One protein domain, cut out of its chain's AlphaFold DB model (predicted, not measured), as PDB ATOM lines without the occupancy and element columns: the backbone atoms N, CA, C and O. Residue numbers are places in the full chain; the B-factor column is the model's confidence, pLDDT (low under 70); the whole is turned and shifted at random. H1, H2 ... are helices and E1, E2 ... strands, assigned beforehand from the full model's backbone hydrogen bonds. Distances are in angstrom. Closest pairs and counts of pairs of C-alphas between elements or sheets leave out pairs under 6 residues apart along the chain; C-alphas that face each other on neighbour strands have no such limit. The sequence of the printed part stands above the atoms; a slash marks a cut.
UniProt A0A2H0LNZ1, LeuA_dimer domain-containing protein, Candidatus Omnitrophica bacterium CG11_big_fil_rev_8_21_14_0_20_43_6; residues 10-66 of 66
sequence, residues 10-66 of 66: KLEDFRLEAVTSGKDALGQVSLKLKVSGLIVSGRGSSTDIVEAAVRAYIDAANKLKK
ATOM      1  N   LYS A  10      14.593  16.401 -18.531       74.69
ATOM      2  CA  LYS A  10      15.775  16.135 -19.341       74.69
ATOM      3  C   LYS A  10      16.887  17.060 -18.865       74.69
ATOM      4  O   LYS A  10      16.726  18.274 -18.925       74.69
ATOM      5  N   LEU A  11      17.992  16.505 -18.384       81.56
ATOM      6  CA  LEU A  11      19.201  17.289 -18.150       81.56
ATOM      7  C   LEU A  11      19.713  17.771 -19.513       81.56
ATOM      8  O   LEU A  11      20.023  16.948 -20.372       81.56
ATOM      9  N   GLU A  12      19.710  19.083 -19.734       84.56
ATOM     10  CA  GLU A  12      20.239  19.689 -20.960       84.56
ATOM     11  C   GLU A  12      21.714  20.034 -20.829       84.56
ATOM     12  O   GLU A  12      22.469  19.819 -21.769       84.56
ATOM     13  N   ASP A  13      22.120  20.564 -19.678       85.50
ATOM     14  CA  ASP A  13      23.483  21.041 -19.472       85.50
ATOM     15  C   ASP A  13      23.922  20.738 -18.043       85.50
ATOM     16  O   ASP A  13      23.141  20.896 -17.100       85.50
ATOM     17  N   PHE A  14      25.164  20.299 -17.888       86.62
ATOM     18  CA  PHE A  14      25.811  20.116 -16.599       86.62
ATOM     19  C   PHE A  14      27.215  20.695 -16.693       86.62
ATOM     20  O   PHE A  14      28.028  20.245 -17.501       86.62
ATOM     21  N   ARG A  15      27.493  21.697 -15.866       87.94
ATOM     22  CA  ARG A  15      28.754  22.422 -15.849       87.94
ATOM     23  C   ARG A  15      29.298  22.459 -14.428       87.94
ATOM     24  O   ARG A  15      28.612  22.883 -13.501       87.94
ATOM     25  N   LEU A  16      30.536  22.010 -14.277       86.12
ATOM     26  CA  LEU A  16      31.304  22.098 -13.043       86.12
ATOM     27  C   LEU A  16      32.418  23.123 -13.251       86.12
ATOM     28  O   LEU A  16      33.188  23.016 -14.202       86.12
ATOM     29  N   GLU A  17      32.500  24.096 -12.355       86.88
ATOM     30  CA  GLU A  17      33.504  25.152 -12.349       86.88
ATOM     31  C   GLU A  17      34.188  25.169 -10.982       86.88
ATOM     32  O   GLU A  17      33.530  25.237  -9.945       86.88
ATOM     33  N   ALA A  18      35.516  25.088 -10.959       82.75
ATOM     34  CA  ALA A  18      36.278  25.287  -9.734       82.75
ATOM     35  C   ALA A  18      36.453  26.793  -9.517       82.75
ATOM     36  O   ALA A  18      37.108  27.463 -10.314       82.75
ATOM     37  N   VAL A  19      35.839  27.332  -8.463       81.19
ATOM     38  CA  VAL A  19      35.880  28.772  -8.155       81.19
ATOM     39  C   VAL A  19      37.181  29.132  -7.448       81.19
ATOM     40  O   VAL A  19      37.742  30.202  -7.674       81.19
ATOM     41  N   THR A  20      37.674  28.239  -6.592       79.06
ATOM     42  CA  THR A  20      38.931  28.422  -5.864       79.06
ATOM     43  C   THR A  20      39.845  27.222  -6.078       79.06
ATOM     44  O   THR A  20      39.394  26.138  -6.441       79.06
ATOM     45  N   SER A  21      41.149  27.428  -5.898       74.31
ATOM     46  CA  SER A  21      42.180  26.408  -6.100       74.31
ATOM     47  C   SER A  21      42.894  26.139  -4.777       74.31
ATOM     48  O   SER A  21      43.203  27.079  -4.047       74.31
ATOM     49  N   GLY A  22      43.128  24.867  -4.448       73.44
ATOM     50  CA  GLY A  22      43.691  24.440  -3.165       73.44
ATOM     51  C   GLY A  22      42.965  23.225  -2.583       73.44
ATOM     52  O   GLY A  22      42.048  22.687  -3.194       73.44
ATOM     53  N   LYS A  23      43.381  22.783  -1.392       70.69
ATOM     54  CA  LYS A  23      42.775  21.634  -0.692       70.69
ATOM     55  C   LYS A  23      41.303  21.876  -0.316       70.69
ATOM     56  O   LYS A  23      40.536  20.926  -0.238       70.69
ATOM     57  N   ASP A  24      40.927  23.145  -0.183       75.00
ATOM     58  CA  ASP A  24      39.585  23.643   0.131       75.00
ATOM     59  C   ASP A  24      38.934  24.312  -1.096       75.00
ATOM     60  O   ASP A  24      38.201  25.298  -0.987       75.00
ATOM     61  N   ALA A  25      39.270  23.822  -2.294       78.25
ATOM     62  CA  ALA A  25      38.708  24.316  -3.540       78.25
ATOM     63  C   ALA A  25      37.175  24.209  -3.519       78.25
ATOM     64  O   ALA A  25      36.602  23.134  -3.349       78.25
ATOM     65  N   LEU A  26      36.507  25.340  -3.713       82.12
ATOM     66  CA  LEU A  26      35.062  25.437  -3.771       82.12
ATOM     67  C   LEU A  26      34.629  25.135  -5.205       82.12
ATOM     68  O   LEU A  26      34.923  25.889  -6.137       82.12
ATOM     69  N   GLY A  27      33.940  24.014  -5.381       87.12
ATOM     70  CA  GLY A  27      33.327  23.627  -6.641       87.12
ATOM     71  C   GLY A  27      31.952  24.269  -6.777       87.12
ATOM     72  O   GLY A  27      31.097  24.138  -5.900       87.12
ATOM     73  N   GLN A  28      31.718  24.951  -7.889       90.25
ATOM     74  CA  GLN A  28      30.406  25.417  -8.302       90.25
ATOM     75  C   GLN A  28      29.869  24.497  -9.395       90.25
ATOM     76  O   GLN A  28      30.477  24.314 -10.443       90.25
ATOM     77  N   VAL A  29      28.697  23.927  -9.155       92.19
ATOM     78  CA  VAL A  29      27.950  23.135 -10.122       92.19
ATOM     79  C   VAL A  29      26.762  23.950 -10.602       92.19
ATOM     80  O   VAL A  29      25.966  24.459  -9.812       92.19
ATOM     81  N   SER A  30      26.624  24.039 -11.914       91.81
ATOM     82  CA  SER A  30      25.474  24.610 -12.597       91.81
ATOM     83  C   SER A  30      24.860  23.542 -13.489       91.81
ATOM     84  O   SER A  30      25.565  22.857 -14.222       91.81
ATOM     85  N   LEU A  31      23.541  23.391 -13.451       90.38
ATOM     86  CA  LEU A  31      22.830  22.452 -14.311       90.38
ATOM     87  C   LEU A  31      21.576  23.076 -14.903       90.38
ATOM     88  O   LEU A  31      20.964  23.958 -14.301       90.38
ATOM     89  N   LYS A  32      21.185  22.628 -16.093       90.50
ATOM     90  CA  LYS A  32      19.943  23.025 -16.755       90.50
ATOM     91  C   LYS A  32      19.049  21.811 -16.918       90.50
ATOM     92  O   LYS A  32      19.446  20.825 -17.536       90.50
ATOM     93  N   LEU A  33      17.838  21.893 -16.382       87.12
ATOM     94  CA  LEU A  33      16.805  20.881 -16.558       87.12
ATOM     95  C   LEU A  33      15.733  21.431 -17.489       87.12
ATOM     96  O   LEU A  33      15.222  22.528 -17.291       87.12
ATOM     97  N   LYS A  34      15.359  20.637 -18.483       83.75
ATOM     98  CA  LYS A  34      14.228  20.890 -19.363       83.75
ATOM     99  C   LYS A  34      13.069  19.998 -18.949       83.75
ATOM    100  O   LYS A  34      13.159  18.779 -19.082       83.75
ATOM    101  N   VAL A  35      11.984  20.594 -18.468       78.19
ATOM    102  CA  VAL A  35      10.768  19.896 -18.029       78.19
ATOM    103  C   VAL A  35       9.575  20.482 -18.757       78.19
ATOM    104  O   VAL A  35       9.355  21.684 -18.700       78.19
ATOM    105  N   SER A  36       8.797  19.649 -19.451       78.44
ATOM    106  CA  SER A  36       7.572  20.085 -20.149       78.44
ATOM    107  C   SER A  36       7.748  21.332 -21.041       78.44
ATOM    108  O   SER A  36       6.834  22.134 -21.182       78.44
ATOM    109  N   GLY A  37       8.930  21.507 -21.644       78.75
ATOM    110  CA  GLY A  37       9.254  22.659 -22.499       78.75
ATOM    111  C   GLY A  37       9.838  23.876 -21.769       78.75
ATOM    112  O   GLY A  37      10.405  24.741 -22.431       78.75
ATOM    113  N   LEU A  38       9.793  23.913 -20.437       82.56
ATOM    114  CA  LEU A  38      10.450  24.926 -19.611       82.56
ATOM    115  C   LEU A  38      11.891  24.519 -19.314       82.56
ATOM    116  O   LEU A  38      12.148  23.391 -18.896       82.56
ATOM    117  N   ILE A  39      12.824  25.445 -19.520       86.38
ATOM    118  CA  ILE A  39      14.226  25.275 -19.140       86.38
ATOM    119  C   ILE A  39      14.431  26.005 -17.820       86.38
ATOM    120  O   ILE A  39      14.307  27.227 -17.751       86.38
ATOM    121  N   VAL A  40      14.767  25.255 -16.779       90.00
ATOM    122  CA  VAL A  40      15.185  25.797 -15.491       90.00
ATOM    123  C   VAL A  40      16.676  25.584 -15.305       90.00
ATOM    124  O   VAL A  40      17.245  24.587 -15.749       90.00
ATOM    125  N   SER A  41      17.314  26.512 -14.610       90.38
ATOM    126  CA  SER A  41      18.715  26.413 -14.226       90.38
ATOM    127  C   SER A  41      18.837  26.294 -12.712       90.38
ATOM    128  O   SER A  41      18.235  27.063 -11.958       90.38
ATOM    129  N   GLY A  42      19.626  25.319 -12.277       91.44
ATOM    130  CA  GLY A  42      19.996  25.072 -10.892       91.44
ATOM    131  C   GLY A  42      21.463  25.372 -10.668       91.44
ATOM    132  O   GLY A  42      22.287  25.146 -11.557       91.44
ATOM    133  N   ARG A  43      21.795  25.894  -9.489       92.50
ATOM    134  CA  ARG A  43      23.184  26.133  -9.084       92.50
ATOM    135  C   ARG A  43      23.415  25.663  -7.660       92.50
ATOM    136  O   ARG A  43      22.548  25.815  -6.805       92.50
ATOM    137  N   GLY A  44      24.592  25.120  -7.409       92.38
ATOM    138  CA  GLY A  44      25.027  24.675  -6.096       92.38
ATOM    139  C   GLY A  44      26.527  24.859  -5.971       92.38
ATOM    140  O   GLY A  44      27.256  24.671  -6.937       92.38
ATOM    141  N   SER A  45      26.980  25.243  -4.787       91.06
ATOM    142  CA  SER A  45      28.401  25.414  -4.505       91.06
ATOM    143  C   SER A  45      28.737  24.680  -3.218       91.06
ATOM    144  O   SER A  45      27.985  24.791  -2.248       91.06
ATOM    145  N   SER A  46      29.829  23.924  -3.221       89.50
ATOM    146  CA  SER A  46      30.354  23.235  -2.042       89.50
ATOM    147  C   SER A  46      31.832  22.890  -2.247       89.50
ATOM    148  O   SER A  46      32.313  22.851  -3.380       89.50
ATOM    149  N   THR A  47      32.559  22.653  -1.157       87.12
ATOM    150  CA  THR A  47      33.895  22.029  -1.186       87.12
ATOM    151  C   THR A  47      33.824  20.607  -1.744       87.12
ATOM    152  O   THR A  47      34.761  20.130  -2.377       87.12
ATOM    153  N   ASP A  48      32.670  19.957  -1.579       87.38
ATOM    154  CA  ASP A  48      32.391  18.622  -2.079       87.38
ATOM    155  C   ASP A  48      31.571  18.688  -3.371       87.38
ATOM    156  O   ASP A  48      30.406  19.090  -3.385       87.38
ATOM    157  N   ILE A  49      32.161  18.232  -4.478       83.81
ATOM    158  CA  ILE A  49      31.537  18.265  -5.815       83.81
ATOM    159  C   ILE A  49      30.180  17.543  -5.826       83.81
ATOM    160  O   ILE A  49      29.233  17.994  -6.472       83.81
ATOM    161  N   VAL A  50      30.069  16.436  -5.087       88.19
ATOM    162  CA  VAL A  50      28.823  15.663  -4.980       88.19
ATOM    163  C   VAL A  50      27.743  16.478  -4.271       88.19
ATOM    164  O   VAL A  50      26.611  16.548  -4.748       88.19
ATOM    165  N   GLU A  51      28.089  17.153  -3.175       90.44
ATOM    166  CA  GLU A  51      27.151  18.006  -2.449       90.44
ATOM    167  C   GLU A  51      26.726  19.215  -3.295       90.44
ATOM    168  O   GLU A  51      25.537  19.548  -3.356       90.44
ATOM    169  N   ALA A  52      27.669  19.835  -4.010       90.62
ATOM    170  CA  ALA A  52      27.389  20.929  -4.936       90.62
ATOM    171  C   ALA A  52      26.392  20.502  -6.027       90.62
ATOM    172  O   ALA A  52      25.442  21.232  -6.316       90.62
ATOM    173  N   ALA A  53      26.551  19.298  -6.584       87.00
ATOM    174  CA  ALA A  53      25.644  18.754  -7.593       87.00
ATOM    175  C   ALA A  53      24.239  18.485  -7.037       87.00
ATOM    176  O   ALA A  53      23.246  18.848  -7.673       87.00
ATOM    177  N   VAL A  54      24.139  17.913  -5.833       90.62
ATOM    178  CA  VAL A  54      22.853  17.684  -5.156       90.62
ATOM    179  C   VAL A  54      22.143  19.011  -4.880       90.62
ATOM    180  O   VAL A  54      20.964  19.158  -5.205       90.62
ATOM    181  N   ARG A  55      22.864  20.014  -4.363       91.44
ATOM    182  CA  ARG A  55      22.330  21.369  -4.143       91.44
ATOM    183  C   ARG A  55      21.834  22.004  -5.439       91.44
ATOM    184  O   ARG A  55      20.731  22.547  -5.457       91.44
ATOM    185  N   ALA A  56      22.601  21.896  -6.524       91.44
ATOM    186  CA  ALA A  56      22.208  22.420  -7.830       91.44
ATOM    187  C   ALA A  56      20.932  21.750  -8.359       91.44
ATOM    188  O   ALA A  56      20.065  22.422  -8.919       91.44
ATOM    189  N   TYR A  57      20.784  20.441  -8.144       87.69
ATOM    190  CA  TYR A  57      19.600  19.701  -8.570       87.69
ATOM    191  C   TYR A  57      18.361  20.120  -7.779       87.69
ATOM    192  O   TYR A  57      17.314  20.381  -8.370       87.69
ATOM    193  N   ILE A  58      18.490  20.250  -6.457       89.19
ATOM    194  CA  ILE A  58      17.411  20.719  -5.580       89.19
ATOM    195  C   ILE A  58      16.998  22.152  -5.948       89.19
ATOM    196  O   ILE A  58      15.804  22.435  -6.016       89.19
ATOM    197  N   ASP A  59      17.952  23.044  -6.239       90.88
ATOM    198  CA  ASP A  59      17.667  24.419  -6.677       90.88
ATOM    199  C   ASP A  59      16.853  24.445  -7.983       90.88
ATOM    200  O   ASP A  59      15.835  25.138  -8.071       90.88
ATOM    201  N   ALA A  60      17.234  23.636  -8.981       87.25
ATOM    202  CA  ALA A  60      16.464  23.503 -10.220       87.25
ATOM    203  C   ALA A  60      15.076  22.888  -9.977       87.25
ATOM    204  O   ALA A  60      14.082  23.381 -10.508       87.25
ATOM    205  N   ALA A  61      14.991  21.834  -9.161       85.06
ATOM    206  CA  ALA A  61      13.738  21.162  -8.820       85.06
ATOM    207  C   ALA A  61      12.759  22.087  -8.082       85.06
ATOM    208  O   ALA A  61      11.567  22.089  -8.382       85.06
ATOM    209  N   ASN A  62      13.252  22.928  -7.171       87.12
ATOM    210  CA  ASN A  62      12.429  23.916  -6.476       87.12
ATOM    211  C   ASN A  62      11.876  24.978  -7.429       87.12
ATOM    212  O   ASN A  62      10.722  25.376  -7.293       87.12
ATOM    213  N   LYS A  63      12.660  25.401  -8.426       84.88
ATOM    214  CA  LYS A  63      12.195  26.338  -9.462       84.88
ATOM    215  C   LYS A  63      11.150  25.740 -10.396       84.88
ATOM    216  O   LYS A  63      10.380  26.491 -10.971       84.88
ATOM    217  N   LEU A  64      11.107  24.416 -10.537       75.94
ATOM    218  CA  LEU A  64      10.073  23.715 -11.307       75.94
ATOM    219  C   LEU A  64       8.744  23.604 -10.564       75.94
ATOM    220  O   LEU A  64       7.712  23.380 -11.188       75.94
ATOM    221  N   LYS A  65       8.780  23.695  -9.232       68.94
ATOM    222  CA  LYS A  65       7.601  23.577  -8.371       68.94
ATOM    223  C   LYS A  65       6.885  24.907  -8.118       68.94
ATOM    224  O   LYS A  65       5.815  24.878  -7.515       68.94
ATOM    225  N   LYS A  66       7.497  26.031  -8.496       54.47
ATOM    226  CA  LYS A  66       6.987  27.387  -8.277       54.47
ATOM    227  C   LYS A  66       6.319  27.912  -9.539       54.47
ATOM    228  O   LYS A  66       5.287  28.593  -9.382       54.47
TER     229      LYS A  66
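What this domain is: This is residues 10 to 66 of the 66 residues of the protein "LeuA_dimer domain-containing protein" of Candidatus Omnitrophica bacterium CG11_big_fil_rev_8_21_14_0_20_43_6 (UniProt A0A2H0LNZ1). Three long strands side by side make a narrow antiparallel sheet, and the single helix H1 lies slantwise over one face of it, leaving the other face bare. The loop of residues 19 to 26, between E1 and E2, reaches past the sheet at one end of the longest axis, and the turn at Ser 36, between E2 and E3, lies at the other. The printed part has 57 residues, with three named strands and one named helix in the order E1, E2, E3, H1; the sheet's order is E1, E2, E3 and the class is mixed, helices and strands. The whole is only just compact, close to loose, with a radius of gyration of the C-alphas of 11.9 A, and it spans 40 by 17 by 13 A.

Where its parts are: Find C-alpha 10 at (15.775, 16.135, -19.341); from there strand E1, residues 10 to 18, runs 24.4 A to C-alpha 18 at (36.278, 25.287, -9.734). Strand E2, residues 27 to 35, comes back over 25.5 A. Strand E3, residues 38 to 46, covers 26.6 A. Helix H1, residues 49 to 64, is 22.8 A long and ends at C-alpha 64, at (10.073, 23.715, -11.307).

How they stand to each other: Begin with the sheet, which is a meander, each strand the antiparallel neighbour of the one before. E1 and E2 form a hairpin at 169 degrees between their directions; look at N 10 and O 34, 2.8 A apart and within hydrogen-bond range, and at N 17 and O 28, also 2.8 A. E2 and E3 form a second hairpin at 162 degrees, where N 29 and O 44 are within hydrogen-bond range at 2.7 A. E1 and E3 are the edge strands. The sheet is twisted, its C-alphas lying up to 4.4 A off the best plane. H1 is on the sheet at a height over the sheet of 4.9 A, and the two make two layers, a helix on one face of a sheet. It lies over E3 and only just over E2, on which 3 of its C-alphas fall. It runs slantwise to the strands, at 33 degrees to E3 on the local plane. The closest C-alphas of E3 and H1 are those of Gly 42 and Ala 60, 3.9 A apart; those of E2 and H1 are Val 29 and Ala 53, 5.6 A. E1 and H1 are near each other, with 9 pairs of C-alphas within 10 A. In H1 every O i to N i+4 pair is within hydrogen-bond range.

The domain as a whole: The two C-alphas farthest apart are those of Lys 23 and Ser 36, 40.3 A. The printed part has no cut and ends at residue 66, the chain's last residue. The links E2 to E3 and E3 to H1 are tight, and the link E1 to E2, 8 residues, is short. The mean pLDDT of the printed part is 84.6, and residues 65 to 66 are under 70.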